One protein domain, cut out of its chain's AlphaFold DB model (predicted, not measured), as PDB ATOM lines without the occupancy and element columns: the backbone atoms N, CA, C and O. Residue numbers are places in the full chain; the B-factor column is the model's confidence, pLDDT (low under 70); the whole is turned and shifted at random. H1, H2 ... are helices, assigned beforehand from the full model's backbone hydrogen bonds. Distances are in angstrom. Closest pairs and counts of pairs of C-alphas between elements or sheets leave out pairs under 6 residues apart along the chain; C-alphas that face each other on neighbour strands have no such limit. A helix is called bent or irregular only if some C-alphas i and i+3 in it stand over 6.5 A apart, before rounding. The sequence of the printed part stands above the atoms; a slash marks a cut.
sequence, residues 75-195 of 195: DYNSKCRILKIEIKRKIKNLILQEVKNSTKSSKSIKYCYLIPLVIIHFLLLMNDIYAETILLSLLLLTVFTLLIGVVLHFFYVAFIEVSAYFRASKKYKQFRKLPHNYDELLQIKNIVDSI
ATOM      1  N   ASP A  75     205.497 285.405 297.802       85.25
ATOM      2  CA  ASP A  75     204.393 284.517 297.412       85.25
ATOM      3  C   ASP A  75     204.851 283.405 296.449       85.25
ATOM      4  O   ASP A  75     204.523 282.232 296.620       85.25
ATOM      5  N   TYR A  76     205.709 283.732 295.480       86.62
ATOM      6  CA  TYR A  76     206.313 282.725 294.605       86.62
ATOM      7  C   TYR A  76     207.133 281.689 295.393       86.62
ATOM      8  O   TYR A  76     206.989 280.475 295.205       86.62
ATOM      9  N   ASN A  77     207.977 282.155 296.318       83.31
ATOM     10  CA  ASN A  77     208.825 281.283 297.126       83.31
ATOM     11  C   ASN A  77     208.016 280.397 298.082       83.31
ATOM     12  O   ASN A  77     208.357 279.222 298.260       83.31
ATOM     13  N   SER A  78     206.951 280.931 298.686       86.25
ATOM     14  CA  SER A  78     206.074 280.174 299.583       86.25
ATOM     15  C   SER A  78     205.354 279.053 298.823       86.25
ATOM     16  O   SER A  78     205.418 277.895 299.246       86.25
ATOM     17  N   LYS A  79     204.790 279.351 297.645       88.44
ATOM     18  CA  LYS A  79     204.148 278.373 296.752       88.44
ATOM     19  C   LYS A  79     205.111 277.270 296.323       88.44
ATOM     20  O   LYS A  79     204.803 276.087 296.483       88.44
ATOM     21  N   CYS A  80     206.317 277.633 295.881       87.06
ATOM     22  CA  CYS A  80     207.357 276.658 295.539       87.06
ATOM     23  C   CYS A  80     207.713 275.752 296.726       87.06
ATOM     24  O   CYS A  80     207.905 274.545 296.562       87.06
ATOM     25  N   ARG A  81     207.810 276.313 297.940       87.81
ATOM     26  CA  ARG A  81     208.125 275.546 299.153       87.81
ATOM     27  C   ARG A  81     207.030 274.531 299.476       87.81
ATOM     28  O   ARG A  81     207.361 273.385 299.783       87.81
ATOM     29  N   ILE A  82     205.761 274.927 299.388       90.19
ATOM     30  CA  ILE A  82     204.615 274.039 299.625       90.19
ATOM     31  C   ILE A  82     204.623 272.888 298.614       90.19
ATOM     32  O   ILE A  82     204.577 271.725 299.018       90.19
ATOM     33  N   LEU A  83     204.792 273.191 297.322       89.81
ATOM     34  CA  LEU A  83     204.798 272.167 296.276       89.81
ATOM     35  C   LEU A  83     205.942 271.157 296.464       89.81
ATOM     36  O   LEU A  83     205.745 269.948 296.349       89.81
ATOM     37  N   LYS A  84     207.139 271.630 296.846       90.88
ATOM     38  CA  LYS A  84     208.277 270.751 297.171       90.88
ATOM     39  C   LYS A  84     207.961 269.781 298.306       90.88
ATOM     40  O   LYS A  84     208.409 268.636 298.269       90.88
ATOM     41  N   ILE A  85     207.246 270.233 299.335       89.88
ATOM     42  CA  ILE A  85     206.853 269.383 300.467       89.88
ATOM     43  C   ILE A  85     205.845 268.328 300.007       89.88
ATOM     44  O   ILE A  85     205.990 267.159 300.365       89.88
ATOM     45  N   GLU A  86     204.866 268.721 299.193       90.81
ATOM     46  CA  GLU A  86     203.853 267.819 298.648       90.81
ATOM     47  C   GLU A  86     204.484 266.706 297.797       90.81
ATOM     48  O   GLU A  86     204.267 265.525 298.072       90.81
ATOM     49  N   ILE A  87     205.354 267.070 296.848       90.94
ATOM     50  CA  ILE A  87     206.083 266.123 295.991       90.94
ATOM     51  C   ILE A  87     206.908 265.149 296.840       90.94
ATOM     52  O   ILE A  87     206.808 263.933 296.675       90.94
ATOM     53  N   LYS A  88     207.684 265.660 297.809       91.44
ATOM     54  CA  LYS A  88     208.481 264.817 298.717       91.44
ATOM     55  C   LYS A  88     207.616 263.829 299.496       91.44
ATOM     56  O   LYS A  88     208.026 262.684 299.691       91.44
ATOM     57  N   ARG A  89     206.436 264.258 299.948       92.88
ATOM     58  CA  ARG A  89     205.495 263.397 300.671       92.88
ATOM     59  C   ARG A  89     204.947 262.296 299.763       92.88
ATOM     60  O   ARG A  89     204.958 261.140 300.176       92.88
ATOM     61  N   LYS A  90     204.532 262.626 298.536       93.00
ATOM     62  CA  LYS A  90     204.038 261.631 297.571       93.00
ATOM     63  C   LYS A  90     205.103 260.595 297.224       93.00
ATOM     64  O   LYS A  90     204.844 259.405 297.350       93.00
ATOM     65  N   ILE A  91     206.330 261.023 296.929       91.69
ATOM     66  CA  ILE A  91     207.443 260.102 296.642       91.69
ATOM     67  C   ILE A  91     207.724 259.171 297.825       91.69
ATOM     68  O   ILE A  91     207.938 257.976 297.633       91.69
ATOM     69  N   LYS A  92     207.700 259.688 299.062       91.62
ATOM     70  CA  LYS A  92     207.861 258.850 300.258       91.62
ATOM     71  C   LYS A  92     206.778 257.770 300.329       91.62
ATOM     72  O   LYS A  92     207.092 256.624 300.639       91.62
ATOM     73  N   ASN A  93     205.529 258.122 300.030       92.88
ATOM     74  CA  ASN A  93     204.421 257.170 300.024       92.88
ATOM     75  C   ASN A  93     204.567 256.123 298.911       92.88
ATOM     76  O   ASN A  93     204.358 254.945 299.185       92.88
ATOM     77  N   LEU A  94     204.995 256.525 297.709       91.62
ATOM     78  CA  LEU A  94     205.283 255.603 296.604       91.62
ATOM     79  C   LEU A  94     206.376 254.595 296.981       91.62
ATOM     80  O   LEU A  94     206.187 253.393 296.812       91.62
ATOM     81  N   ILE A  95     207.477 255.055 297.592       90.00
ATOM     82  CA  ILE A  95     208.541 254.172 298.100       90.00
ATOM     83  C   ILE A  95     207.974 253.164 299.103       90.00
ATOM     84  O   ILE A  95     208.238 251.970 298.990       90.00
ATOM     85  N   LEU A  96     207.186 253.625 300.078       91.19
ATOM     86  CA  LEU A  96     206.596 252.749 301.096       91.19
ATOM     87  C   LEU A  96     205.635 251.716 300.495       91.19
ATOM     88  O   LEU A  96     205.649 250.555 300.906       91.19
ATOM     89  N   GLN A  97     204.815 252.116 299.522       90.75
ATOM     90  CA  GLN A  97     203.913 251.204 298.820       90.75
ATOM     91  C   GLN A  97     204.681 250.154 298.014       90.75
ATOM     92  O   GLN A  97     204.339 248.974 298.072       90.75
ATOM     93  N   GLU A  98     205.740 250.554 297.311       88.94
ATOM     94  CA  GLU A  98     206.566 249.647 296.511       88.94
ATOM     95  C   GLU A  98     207.309 248.636 297.398       88.94
ATOM     96  O   GLU A  98     207.286 247.436 297.113       88.94
ATOM     97  N   VAL A  99     207.852 249.083 298.539       88.44
ATOM     98  CA  VAL A  99     208.428 248.192 299.561       88.44
ATOM     99  C   VAL A  99     207.385 247.184 300.034       88.44
ATOM    100  O   VAL A  99     207.623 245.982 299.939       88.44
ATOM    101  N   LYS A 100     206.197 247.647 300.442       86.94
ATOM    102  CA  LYS A 100     205.109 246.777 300.918       86.94
ATOM    103  C   LYS A 100     204.650 245.765 299.865       86.94
ATOM    104  O   LYS A 100     204.327 244.630 300.201       86.94
ATOM    105  N   ASN A 101     204.592 246.154 298.596       85.75
ATOM    106  CA  ASN A 101     204.207 245.244 297.519       85.75
ATOM    107  C   ASN A 101     205.289 244.196 297.247       85.75
ATOM    108  O   ASN A 101     204.964 243.031 297.030       85.75
ATOM    109  N   SER A 102     206.563 244.580 297.330       80.44
ATOM    110  CA  SER A 102     207.680 243.655 297.132       80.44
ATOM    111  C   SER A 102     207.862 242.650 298.279       80.44
ATOM    112  O   SER A 102     208.311 241.531 298.041       80.44
ATOM    113  N   THR A 103     207.477 243.008 299.510       77.81
ATOM    114  CA  THR A 103     207.638 242.156 300.701       77.81
ATOM    115  C   THR A 103     206.476 241.182 300.917       77.81
ATOM    116  O   THR A 103     206.640 240.172 301.599       77.81
ATOM    117  N   LYS A 104     205.312 241.411 300.288       71.62
ATOM    118  CA  LYS A 104     204.103 240.571 300.422       71.62
ATOM    119  C   LYS A 104     204.239 239.127 299.913       71.62
ATOM    120  O   LYS A 104     203.411 238.296 300.275       71.62
ATOM    121  N   SER A 105     205.229 238.803 299.077       61.81
ATOM    122  CA  SER A 105     205.351 237.484 298.426       61.81
ATOM    123  C   SER A 105     206.673 236.790 298.744       61.81
ATOM    124  O   SER A 105     207.475 236.466 297.870       61.81
ATOM    125  N   SER A 106     206.927 236.545 300.023       61.97
ATOM    126  CA  SER A 106     208.134 235.838 300.432       61.97
ATOM    127  C   SER A 106     207.883 234.327 300.534       61.97
ATOM    128  O   SER A 106     207.723 233.765 301.618       61.97
ATOM    129  N   LYS A 107     207.845 233.640 299.381       65.94
ATOM    130  CA  LYS A 107     207.695 232.167 299.299       65.94
ATOM    131  C   LYS A 107     208.814 231.398 300.024       65.94
ATOM    132  O   LYS A 107     208.640 230.230 300.362       65.94
ATOM    133  N   SER A 108     209.940 232.051 300.288       74.75
ATOM    134  CA  SER A 108     211.162 231.476 300.855       74.75
ATOM    135  C   SER A 108     211.257 231.511 302.386       74.75
ATOM    136  O   SER A 108     212.221 230.976 302.928       74.75
ATOM    137  N   ILE A 109     210.258 232.041 303.110       81.88
ATOM    138  CA  ILE A 109     210.258 232.040 304.593       81.88
ATOM    139  C   ILE A 109     210.374 230.620 305.165       81.88
ATOM    140  O   ILE A 109     211.033 230.415 306.179       81.88
ATOM    141  N   LYS A 110     209.805 229.615 304.484       84.19
ATOM    142  CA  LYS A 110     209.856 228.209 304.920       84.19
ATOM    143  C   LYS A 110     211.291 227.694 305.099       84.19
ATOM    144  O   LYS A 110     211.548 226.910 306.009       84.19
ATOM    145  N   TYR A 111     212.238 228.170 304.285       86.31
ATOM    146  CA  TYR A 111     213.641 227.756 304.376       86.31
ATOM    147  C   TYR A 111     214.335 228.259 305.649       86.31
ATOM    148  O   TYR A 111     215.278 227.617 306.100       86.31
ATOM    149  N   CYS A 112     213.831 229.330 306.279       89.19
ATOM    150  CA  CYS A 112     214.353 229.815 307.562       89.19
ATOM    151  C   CYS A 112     214.173 228.787 308.685       89.19
ATOM    152  O   CYS A 112     214.934 228.809 309.640       89.19
ATOM    153  N   TYR A 113     213.203 227.877 308.556       88.88
ATOM    154  CA  TYR A 113     212.918 226.828 309.538       88.88
ATOM    155  C   TYR A 113     213.409 225.453 309.079       88.88
ATOM    156  O   TYR A 113     213.842 224.649 309.898       88.88
ATOM    157  N   LEU A 114     213.406 225.194 307.767       91.12
ATOM    158  CA  LEU A 114     213.868 223.922 307.206       91.12
ATOM    159  C   LEU A 114     215.388 223.748 307.350       91.12
ATOM    160  O   LEU A 114     215.844 222.656 307.670       91.12
ATOM    161  N   ILE A 115     216.171 224.818 307.171       90.19
ATOM    162  CA  ILE A 115     217.634 224.760 307.317       90.19
ATOM    163  C   ILE A 115     218.043 224.433 308.768       90.19
ATOM    164  O   ILE A 115     218.769 223.455 308.954       90.19
ATOM    165  N   PRO A 116     217.563 225.152 309.808       92.12
ATOM    166  CA  PRO A 116     217.847 224.783 311.195       92.12
ATOM    167  C   PRO A 116     217.372 223.382 311.556       92.12
ATOM    168  O   PRO A 116     218.090 222.685 312.260       92.12
ATOM    169  N   LEU A 117     216.215 222.949 311.039       92.88
ATOM    170  CA  LEU A 117     215.697 221.606 311.292       92.88
ATOM    171  C   LEU A 117     216.700 220.534 310.853       92.88
ATOM    172  O   LEU A 117     217.010 219.636 311.629       92.88
ATOM    173  N   VAL A 118     217.233 220.650 309.632       92.62
ATOM    174  CA  VAL A 118     218.227 219.706 309.096       92.62
ATOM    175  C   VAL A 118     219.518 219.747 309.915       92.62
ATOM    176  O   VAL A 118     220.047 218.697 310.270       92.62
ATOM    177  N   ILE A 119     220.002 220.945 310.256       91.50
ATOM    178  CA  ILE A 119     221.245 221.120 311.021       91.50
ATOM    179  C   ILE A 119     221.112 220.526 312.427       91.50
ATOM    180  O   ILE A 119     221.963 219.750 312.851       91.50
ATOM    181  N   ILE A 120     220.044 220.858 313.153       91.19
ATOM    182  CA  ILE A 120     219.838 220.398 314.530       91.19
ATOM    183  C   ILE A 120     219.569 218.898 314.554       91.19
ATOM    184  O   ILE A 120     220.108 218.207 315.410       91.19
ATOM    185  N   HIS A 121     218.796 218.373 313.601       89.12
ATOM    186  CA  HIS A 121     218.578 216.934 313.495       89.12
ATOM    187  C   HIS A 121     219.897 216.178 313.301       89.12
ATOM    188  O   HIS A 121     220.150 215.196 313.995       89.12
ATOM    189  N   PHE A 122     220.771 216.680 312.423       90.44
ATOM    190  CA  PHE A 122     222.092 216.096 312.204       90.44
ATOM    191  C   PHE A 122     222.989 216.189 313.448       90.44
ATOM    192  O   PHE A 122     223.669 215.224 313.785       90.44
ATOM    193  N   LEU A 123     222.961 217.313 314.172       88.62
ATOM    194  CA  LEU A 123     223.703 217.468 315.428       88.62
ATOM    195  C   LEU A 123     223.217 216.503 316.515       88.62
ATOM    196  O   LEU A 123     224.038 215.932 317.226       88.62
ATOM    197  N   LEU A 124     221.906 216.300 316.646       87.69
ATOM    198  CA  LEU A 124     221.348 215.339 317.601       87.69
ATOM    199  C   LEU A 124     221.727 213.894 317.245       87.69
ATOM    200  O   LEU A 124     221.976 213.100 318.147       87.69
ATOM    201  N   LEU A 125     221.803 213.572 315.947       86.44
ATOM    202  CA  LEU A 125     222.254 212.268 315.455       86.44
ATOM    203  C   LEU A 125     223.735 212.020 315.775       86.44
ATOM    204  O   LEU A 125     224.076 210.955 316.266       86.44
ATOM    205  N   MET A 126     224.606 213.007 315.542       86.88
ATOM    206  CA  MET A 126     226.053 212.877 315.776       86.88
ATOM    207  C   MET A 126     226.442 212.761 317.253       86.88
ATOM    208  O   MET A 126     227.534 212.293 317.555       86.88
ATOM    209  N   ASN A 127     225.578 213.213 318.161       84.25
ATOM    210  CA  ASN A 127     225.812 213.143 319.603       84.25
ATOM    211  C   ASN A 127     225.071 211.968 320.269       84.25
ATOM    212  O   ASN A 127     224.961 211.955 321.490       84.25
ATOM    213  N   ASP A 128     224.508 211.033 319.490       80.69
ATOM    214  CA  ASP A 128     223.779 209.843 319.965       80.69
ATOM    215  C   ASP A 128     222.627 210.115 320.963       80.69
ATOM    216  O   ASP A 128     222.118 209.205 321.615       80.69
ATOM    217  N   ILE A 129     222.116 211.349 321.038       76.44
ATOM    218  CA  ILE A 129     221.080 211.753 322.015       76.44
ATOM    219  C   ILE A 129     219.762 210.990 321.778       76.44
ATOM    220  O   ILE A 129     219.011 210.696 322.714       76.44
ATOM    221  N   TYR A 130     219.503 210.591 320.526       76.12
ATOM    222  CA  TYR A 130     218.354 209.757 320.159       76.12
ATOM    223  C   TYR A 130     218.376 208.364 320.802       76.12
ATOM    224  O   TYR A 130     217.305 207.787 320.990       76.12
ATOM    225  N   ALA A 131     219.558 207.836 321.139       68.94
ATOM    226  CA  ALA A 131     219.709 206.525 321.765       68.94
ATOM    227  C   ALA A 131     219.334 206.549 323.254       68.94
ATOM    228  O   ALA A 131     218.811 205.560 323.766       68.94
ATOM    229  N   GLU A 132     219.551 207.677 323.938       71.06
ATOM    230  CA  GLU A 132     219.240 207.814 325.363       71.06
ATOM    231  C   GLU A 132     217.757 208.108 325.602       71.06
ATOM    232  O   GLU A 132     217.103 207.427 326.391       71.06
ATOM    233  N   THR A 133     217.195 209.115 324.923       83.44
ATOM    234  CA  THR A 133     215.778 209.479 325.081       83.44
ATOM    235  C   THR A 133     215.201 210.142 323.824       83.44
ATOM    236  O   THR A 133     215.456 211.308 323.508       83.44
ATOM    237  N   ILE A 134     214.312 209.421 323.132       85.25
ATOM    238  CA  ILE A 134     213.611 209.917 321.932       85.25
ATOM    239  C   ILE A 134     212.797 211.184 322.246       85.25
ATOM    240  O   ILE A 134     212.801 212.135 321.463       85.25
ATOM    241  N   LEU A 135     212.130 211.225 323.406       85.56
ATOM    242  CA  LEU A 135     211.291 212.357 323.812       85.56
ATOM    243  C   LEU A 135     212.107 213.647 323.998       85.56
ATOM    244  O   LEU A 135     211.713 214.699 323.494       85.56
ATOM    245  N   LEU A 136     213.252 213.561 324.683       83.56
ATOM    246  CA  LEU A 136     214.142 214.703 324.900       83.56
ATOM    247  C   LEU A 136     214.723 215.199 323.574       83.56
ATOM    248  O   LEU A 136     214.732 216.399 323.316       83.56
ATOM    249  N   SER A 137     215.133 214.277 322.701       86.31
ATOM    250  CA  SER A 137     215.647 214.603 321.368       86.31
ATOM    251  C   SER A 137     214.616 215.353 320.521       86.31
ATOM    252  O   SER A 137     214.946 216.336 319.858       86.31
ATOM    253  N   LEU A 138     213.348 214.938 320.569       87.56
ATOM    254  CA  LEU A 138     212.262 215.599 319.842       87.56
ATOM    255  C   LEU A 138     211.963 217.001 320.403       87.56
ATOM    256  O   LEU A 138     211.722 217.944 319.643       87.56
ATOM    257  N   LEU A 139     212.025 217.154 321.729       89.44
ATOM    258  CA  LEU A 139     211.870 218.442 322.406       89.44
ATOM    259  C   LEU A 139     213.011 219.403 322.038       89.44
ATOM    260  O   LEU A 139     212.761 220.540 321.644       89.44
ATOM    261  N   LEU A 140     214.260 218.938 322.093       87.75
ATOM    262  CA  LEU A 140     215.433 219.726 321.712       87.75
ATOM    263  C   LEU A 140     215.365 220.134 320.237       87.75
ATOM    264  O   LEU A 140     215.539 221.309 319.917       87.75
ATOM    265  N   LEU A 141     215.038 219.192 319.345       90.94
ATOM    266  CA  LEU A 141     214.908 219.460 317.914       90.94
ATOM    267  C   LEU A 141     213.903 220.580 317.646       90.94
ATOM    268  O   LEU A 141     214.214 221.534 316.936       90.94
ATOM    269  N   THR A 142     212.706 220.480 318.221       88.62
ATOM    270  CA  THR A 142     211.630 221.450 317.986       88.62
ATOM    271  C   THR A 142     211.951 222.820 318.580       88.62
ATOM    272  O   THR A 142     211.836 223.824 317.873       88.62
ATOM    273  N   VAL A 143     212.421 222.879 319.831       91.75
ATOM    274  CA  VAL A 143     212.741 224.139 320.521       91.75
ATOM    275  C   VAL A 143     213.882 224.878 319.829       91.75
ATOM    276  O   VAL A 143     213.739 226.059 319.502       91.75
ATOM    277  N   PHE A 144     214.997 224.202 319.544       88.31
ATOM    278  CA  PHE A 144     216.139 224.856 318.907       88.31
ATOM    279  C   PHE A 144     215.851 225.233 317.451       88.31
ATOM    280  O   PHE A 144     216.276 226.303 317.011       88.31
ATOM    281  N   THR A 145     215.079 224.426 316.713       92.88
ATOM    282  CA  THR A 145     214.694 224.757 315.330       92.88
ATOM    283  C   THR A 145     213.830 226.005 315.306       92.88
ATOM    284  O   THR A 145     214.013 226.869 314.448       92.88
ATOM    285  N   LEU A 146     212.910 226.130 316.263       91.69
ATOM    286  CA  LEU A 146     212.051 227.298 316.379       91.69
ATOM    287  C   LEU A 146     212.855 228.536 316.786       91.69
ATOM    288  O   LEU A 146     212.713 229.571 316.142       91.69
ATOM    289  N   LEU A 147     213.739 228.430 317.784       92.12
ATOM    290  CA  LEU A 147     214.587 229.542 318.225       92.12
ATOM    291  C   LEU A 147     215.485 230.061 317.096       92.12
ATOM    292  O   LEU A 147     215.414 231.239 316.743       92.12
ATOM    293  N   ILE A 148     216.288 229.185 316.488       91.81
ATOM    294  CA  ILE A 148     217.188 229.572 315.392       91.81
ATOM    295  C   ILE A 148     216.375 230.033 314.177       91.81
ATOM    296  O   ILE A 148     216.715 231.031 313.543       91.81
ATOM    297  N   GLY A 149     215.266 229.355 313.876       91.62
ATOM    298  CA  GLY A 149     214.403 229.698 312.752       91.62
ATOM    299  C   GLY A 149     213.752 231.072 312.883       91.62
ATOM    300  O   GLY A 149     213.703 231.809 311.901       91.62
ATOM    301  N   VAL A 150     213.319 231.472 314.085       90.44
ATOM    302  CA  VAL A 150     212.797 232.825 314.350       90.44
ATOM    303  C   VAL A 150     213.879 233.882 314.137       90.44
ATOM    304  O   VAL A 150     213.612 234.898 313.495       90.44
ATOM    305  N   VAL A 151     215.104 233.637 314.613       91.06
ATOM    306  CA  VAL A 151     216.232 234.561 314.423       91.06
ATOM    307  C   VAL A 151     216.547 234.732 312.934       91.06
ATOM    308  O   VAL A 151     216.604 235.858 312.439       91.06
ATOM    309  N   LEU A 152     216.681 233.629 312.191       90.56
ATOM    310  CA  LEU A 152     216.916 233.667 310.745       90.56
ATOM    311  C   LEU A 152     215.770 234.343 309.995       90.56
ATOM    312  O   LEU A 152     216.021 235.148 309.102       90.56
ATOM    313  N   HIS A 153     214.524 234.061 310.371       90.88
ATOM    314  CA  HIS A 153     213.354 234.681 309.768       90.88
ATOM    315  C   HIS A 153     213.356 236.201 309.970       90.88
ATOM    316  O   HIS A 153     213.125 236.935 309.010       90.88
ATOM    317  N   PHE A 154     213.688 236.684 311.170       89.38
ATOM    318  CA  PHE A 154     213.804 238.116 311.445       89.38
ATOM    319  C   PHE A 154     214.872 238.781 310.567       89.38
ATOM    320  O   PHE A 154     214.586 239.771 309.893       89.38
ATOM    321  N   PHE A 155     216.078 238.206 310.504       89.88
ATOM    322  CA  PHE A 155     217.145 238.718 309.637       89.88
ATOM    323  C   PHE A 155     216.758 238.688 308.161       89.88
ATOM    324  O   PHE A 155     217.042 239.631 307.424       89.88
ATOM    325  N   TYR A 156     216.089 237.624 307.728       88.81
ATOM    326  CA  TYR A 156     215.662 237.454 306.350       88.81
ATOM    327  C   TYR A 156     214.607 238.492 305.942       88.81
ATOM    328  O   TYR A 156     214.744 239.137 304.902       88.81
ATOM    329  N   VAL A 157     213.589 238.714 306.780       87.75
ATOM    330  CA  VAL A 157     212.568 239.747 306.548       87.75
ATOM    331  C   VAL A 157     213.204 241.133 306.543       87.75
ATOM    332  O   VAL A 157     212.984 241.892 305.598       87.75
ATOM    333  N   ALA A 158     214.057 241.438 307.526       88.19
ATOM    334  CA  ALA A 158     214.777 242.707 307.580       88.19
ATOM    335  C   ALA A 158     215.625 242.928 306.316       88.19
ATOM    336  O   ALA A 158     215.604 244.010 305.730       88.19
ATOM    337  N   PHE A 159     216.325 241.896 305.843       88.62
ATOM    338  CA  PHE A 159     217.110 241.968 304.615       88.62
ATOM    339  C   PHE A 159     216.240 242.250 303.382       88.62
ATOM    340  O   PHE A 159     216.597 243.112 302.574       88.62
ATOM    341  N   ILE A 160     215.093 241.573 303.234       87.56
ATOM    342  CA  ILE A 160     214.158 241.845 302.131       87.56
ATOM    343  C   ILE A 160     213.677 243.292 302.196       87.56
ATOM    344  O   ILE A 160     213.727 243.982 301.178       87.56
ATOM    345  N   GLU A 161     213.219 243.753 303.360       88.19
ATOM    346  CA  GLU A 161     212.691 245.108 303.529       88.19
ATOM    347  C   GLU A 161     213.745 246.172 303.213       88.19
ATOM    348  O   GLU A 161     213.475 247.102 302.449       88.19
ATOM    349  N   VAL A 162     214.970 246.009 303.719       89.19
ATOM    350  CA  VAL A 162     216.085 246.926 303.446       89.19
ATOM    351  C   VAL A 162     216.465 246.900 301.965       89.19
ATOM    352  O   VAL A 162     216.633 247.954 301.349       89.19
ATOM    353  N   SER A 163     216.553 245.715 301.357       88.69
ATOM    354  CA  SER A 163     216.859 245.550 299.929       88.69
ATOM    355  C   SER A 163     215.789 246.182 299.033       88.69
ATOM    356  O   SER A 163     216.102 246.875 298.058       88.69
ATOM    357  N   ALA A 164     214.515 245.976 299.364       88.44
ATOM    358  CA  ALA A 164     213.385 246.589 298.685       88.44
ATOM    359  C   ALA A 164     213.409 248.113 298.826       88.44
ATOM    360  O   ALA A 164     213.273 248.825 297.830       88.44
ATOM    361  N   TYR A 165     213.659 248.614 300.037       90.50
ATOM    362  CA  TYR A 165     213.773 250.043 300.300       90.50
ATOM    363  C   TYR A 165     214.906 250.670 299.490       90.50
ATOM    364  O   TYR A 165     214.718 251.719 298.875       90.50
ATOM    365  N   PHE A 166     216.069 250.021 299.428       88.81
ATOM    366  CA  PHE A 166     217.205 250.525 298.666       88.81
ATOM    367  C   PHE A 166     216.905 250.578 297.162       88.81
ATOM    368  O   PHE A 166     217.212 251.576 296.504       88.81
ATOM    369  N   ARG A 167     216.250 249.543 296.615       89.75
ATOM    370  CA  ARG A 167     215.809 249.513 295.210       89.75
ATOM    371  C   ARG A 167     214.790 250.610 294.904       89.75
ATOM    372  O   ARG A 167     215.000 251.372 293.960       89.75
ATOM    373  N   ALA A 168     213.746 250.738 295.722       89.44
ATOM    374  CA  ALA A 168     212.734 251.780 295.568       89.44
ATOM    375  C   ALA A 168     213.363 253.180 295.691       89.44
ATOM    376  O   ALA A 168     213.219 254.015 294.805       89.44
ATOM    377  N   SER A 169     214.170 253.427 296.723       88.31
ATOM    378  CA  SER A 169     214.872 254.702 296.920       88.31
ATOM    379  C   SER A 169     215.778 255.069 295.735       88.31
ATOM    380  O   SER A 169     215.798 256.223 295.297       88.31
ATOM    381  N   LYS A 170     216.480 254.090 295.146       91.38
ATOM    382  CA  LYS A 170     217.301 254.300 293.943       91.38
ATOM    383  C   LYS A 170     216.454 254.715 292.733       91.38
ATOM    384  O   LYS A 170     216.878 255.614 292.009       91.38
ATOM    385  N   LYS A 171     215.270 254.124 292.545       89.75
ATOM    386  CA  LYS A 171     214.329 254.452 291.456       89.75
ATOM    387  C   LYS A 171     213.851 255.907 291.521       89.75
ATOM    388  O   LYS A 171     213.880 256.603 290.513       89.75
ATOM    389  N   TYR A 172     213.515 256.414 292.709       88.75
ATOM    390  CA  TYR A 172     213.052 257.803 292.883       88.75
ATOM    391  C   TYR A 172     214.176 258.814 293.159       88.75
ATOM    392  O   TYR A 172     213.906 259.982 293.450       88.75
ATOM    393  N   LYS A 173     215.451 258.412 293.050       88.06
ATOM    394  CA  LYS A 173     216.611 259.269 293.354       88.06
ATOM    395  C   LYS A 173     216.623 260.569 292.543       88.06
ATOM    396  O   LYS A 173     217.087 261.589 293.056       88.06
ATOM    397  N   GLN A 174     216.086 260.546 291.321       85.19
ATOM    398  CA  GLN A 174     215.971 261.718 290.445       85.19
ATOM    399  C   GLN A 174     215.203 262.881 291.089       85.19
ATOM    400  O   GLN A 174     215.543 264.040 290.878       85.19
ATOM    401  N   PHE A 175     214.254 262.593 291.981       86.00
ATOM    402  CA  PHE A 175     213.443 263.608 292.649       86.00
ATOM    403  C   PHE A 175     214.056 264.138 293.957       86.00
ATOM    404  O   PHE A 175     213.443 264.938 294.665       86.00
ATOM    405  N   ARG A 176     215.277 263.710 294.317       80.12
ATOM    406  CA  ARG A 176     215.950 264.160 295.549       80.12
ATOM    407  C   ARG A 176     216.353 265.635 295.480       80.12
ATOM    408  O   ARG A 176     216.329 266.321 296.503       80.12
ATOM    409  N   LYS A 177     216.722 266.121 294.289       85.94
ATOM    410  CA  LYS A 177     217.045 267.528 294.026       85.94
ATOM    411  C   LYS A 177     215.905 268.156 293.228       85.94
ATOM    412  O   LYS A 177     215.838 267.995 292.019       85.94
ATOM    413  N   LEU A 178     215.008 268.851 293.923       88.00
ATOM    414  CA  LEU A 178     213.891 269.548 293.288       88.00
ATOM    415  C   LEU A 178     214.310 270.961 292.839       88.00
ATOM    416  O   LEU A 178     214.906 271.683 293.653       88.00
ATOM    417  N   PRO A 179     213.965 271.375 291.605       87.06
ATOM    418  CA  PRO A 179     214.295 272.697 291.075       87.06
ATOM    419  C   PRO A 179     213.602 273.810 291.870       87.06
ATOM    420  O   PRO A 179     212.714 273.559 292.686       87.06
ATOM    421  N   HIS A 180     214.043 275.058 291.705       84.56
ATOM    422  CA  HIS A 180     213.381 276.206 292.340       84.56
ATOM    423  C   HIS A 180     212.309 276.853 291.456       84.56
ATOM    424  O   HIS A 180     211.546 277.669 291.966       84.56
ATOM    425  N   ASN A 181     212.227 276.451 290.188       87.81
ATOM    426  CA  ASN A 181     211.237 276.925 289.237       87.81
ATOM    427  C   ASN A 181     209.866 276.271 289.488       87.81
ATOM    428  O   ASN A 181     209.764 275.047 289.571       87.81
ATOM    429  N   TYR A 182     208.824 277.090 289.618       84.81
ATOM    430  CA  TYR A 182     207.452 276.655 289.876       84.81
ATOM    431  C   TYR A 182     206.884 275.759 288.767       84.81
ATOM    432  O   TYR A 182     206.285 274.733 289.081       84.81
ATOM    433  N   ASP A 183     207.112 276.083 287.494       86.56
ATOM    434  CA  ASP A 183     206.525 275.325 286.379       86.56
ATOM    435  C   ASP A 183     207.151 273.931 286.254       86.56
ATOM    436  O   ASP A 183     206.447 272.933 286.105       86.56
ATOM    437  N   GLU A 184     208.472 273.834 286.423       88.56
ATOM    438  CA  GLU A 184     209.179 272.549 286.493       88.56
ATOM    439  C   GLU A 184     208.715 271.715 287.692       88.56
ATOM    440  O   GLU A 184     208.530 270.503 287.587       88.56
ATOM    441  N   LEU A 185     208.489 272.354 288.846       89.88
ATOM    442  CA  LEU A 185     207.930 271.685 290.018       89.88
ATOM    443  C   LEU A 185     206.515 271.153 289.734       89.88
ATOM    444  O   LEU A 185     206.197 270.042 290.157       89.88
ATOM    445  N   LEU A 186     205.687 271.899 288.999       89.00
ATOM    446  CA  LEU A 186     204.348 271.466 288.600       89.00
ATOM    447  C   LEU A 186     204.401 270.265 287.643       89.00
ATOM    448  O   LEU A 186     203.662 269.300 287.825       89.00
ATOM    449  N   GLN A 187     205.319 270.275 286.673       91.00
ATOM    450  CA  GLN A 187     205.549 269.136 285.778       91.00
ATOM    451  C   GLN A 187     205.989 267.890 286.555       91.00
ATOM    452  O   GLN A 187     205.435 266.811 286.354       91.00
ATOM    453  N   ILE A 188     206.930 268.040 287.494       88.38
ATOM    454  CA  ILE A 188     207.366 266.944 288.369       88.38
ATOM    455  C   ILE A 188     206.192 266.409 289.193       88.38
ATOM    456  O   ILE A 188     206.053 265.195 289.321       88.38
ATOM    457  N   LYS A 189     205.343 267.291 289.734       89.75
ATOM    458  CA  LYS A 189     204.132 266.883 290.456       89.75
ATOM    459  C   LYS A 189     203.223 266.037 289.566       89.75
ATOM    460  O   LYS A 189     202.849 264.950 289.983       89.75
ATOM    461  N   ASN A 190     202.934 266.478 288.345       90.00
ATOM    462  CA  ASN A 190     202.076 265.733 287.419       90.00
ATOM    463  C   ASN A 190     202.654 264.354 287.067       90.00
ATOM    464  O   ASN A 190     201.915 263.376 287.023       90.00
ATOM    465  N   ILE A 191     203.976 264.256 286.878       88.69
ATOM    466  CA  ILE A 191     204.654 262.970 286.659       88.69
ATOM    467  C   ILE A 191     204.476 262.065 287.880       88.69
ATOM    468  O   ILE A 191     204.061 260.923 287.732       88.69
ATOM    469  N   VAL A 192     204.757 262.567 289.085       88.38
ATOM    470  CA  VAL A 192     204.623 261.792 290.332       88.38
ATOM    471  C   VAL A 192     203.178 261.357 290.579       88.38
ATOM    472  O   VAL A 192     202.963 260.271 291.104       88.38
ATOM    473  N   ASP A 193     202.206 262.175 290.186       87.56
ATOM    474  CA  ASP A 193     200.776 261.893 290.343       87.56
ATOM    475  C   ASP A 193     200.261 260.839 289.352       87.56
ATOM    476  O   ASP A 193     199.206 260.256 289.586       87.56
ATOM    477  N   SER A 194     201.000 260.593 288.268       87.06
ATOM    478  CA  SER A 194     200.674 259.591 287.246       87.06
ATOM    479  C   SER A 194     201.271 258.197 287.495       87.06
ATOM    480  O   SER A 194     200.960 257.274 286.744       87.06
ATOM    481  N   ILE A 195     202.140 258.053 288.506       84.38
ATOM    482  CA  ILE A 195     202.789 256.786 288.903       84.38
ATOM    483  C   ILE A 195     201.873 256.001 289.840       84.38
ATOM    484  O   ILE A 195     201.754 254.774 289.626       84.38
TER     485      ILE A 195
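What this domain is: This is residues 75 to 195 of the 195 residues of an uncharacterized protein of Acinetobacter venetianus (UniProt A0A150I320). A long, thin rod of helices: H1 and H2 follow one another end to end along its length, the chain turns at the small helix H3, and the long helix H4 runs back beside H2 and then beside part of H1. Past the end of H4 the chain folds back once more, and H5 packs on H1 near the other end of the rod. The printed part has 121 residues with five named helices, in the order H1, H2, H3, H4, H5, and no named strand; the class is all helix. The whole is extended, with a radius of gyration of the C-alphas of 25.0 A, and the C-alphas span 83 by 21 by 16 A.

How they stand to each other: The longest helix is H4, residues 134 to 176, which has a kink of 44 degrees near residue 170. It touches H2, residues 107 to 126, with its residues 137 to 156 alone. The closest C-alphas of the two are those of Tyr 113 and Gly 149, 4.6 A apart. H2 and H4 run opposite ways at a shallow tilt of 34 degrees, only just short of steep. With its residues 160 to 175 alone, H4 touches H1, residues 75 to 103, and the closest C-alphas are those of Val 99 and Ala 164, 5.3 A apart. H1 and H4 run opposite ways at a shallow tilt of 32 degrees. H5, residues 182 to 193, touches H1; their closest C-alphas, those of Cys 80 and Tyr 182, are 5.7 A apart. H1 and H5 run the same way at a shallow tilt of 21 degrees. The packing of these helices is mostly aligned, with the three touching pairs at a shallow tilt. H4 and H5 are apart, but only just, with their closest C-alphas 8.1 A from each other. H3, residues 129 to 132, is close to H4 but not clearly touching it, with the C-alphas of Tyr 130 and Ser 137 closest at 5.7 A. H3 is also close to H2 but not clearly touching it, with the C-alphas of Leu 124 and Tyr 130 closest at 6.8 A. H1 and H2 are apart, and so are H2 and H5. In H1 and H5 every O i to N i+4 pair is within hydrogen-bond range, against 12 of 16 in H2 and 36 of 39 in H4, while H3, with four residues, is too short for such a pair.

Where its parts are: H4 begins with C-alpha 134 at (213.611, 209.917, 321.932) and ends with C-alpha 176 at (215.950, 264.160, 295.549), 60.4 A from first to last C-alpha. It is irregular: C-alphas 171 and 174 are 7.5 A apart. H2 is 31.3 A long from C-alpha 107 to C-alpha 126, and it is irregular too, with C-alphas 107 and 110 7.2 A apart. H1 is 42.6 A long from C-alpha 75, at (204.393, 284.517, 297.412), to C-alpha 103. H3 measures 5.5 A from C-alpha 129 to C-alpha 132. H5 measures 16.2 A and ends with C-alpha 193 at (200.776, 261.893, 290.343).

The domain as a whole: The two C-alphas farthest apart are those of Asp 75 and Ala 131, at 83.1 A, while those of the first and last printed residues, Asp 75 and Ile 195, are 29.1 A apart. Residues 131 to 136, of which 134 to 136 belong to H4, stand free. The printed part has no cut and ends at residue 195, the chain's last. The links from H1 to H2, H2 to H3, H3 to H4 and H4 to H5 are tight. The mean pLDDT of the printed part is 87.1, and residues 105 to 107 and residue 131 are under 70, where the model's confidence is low.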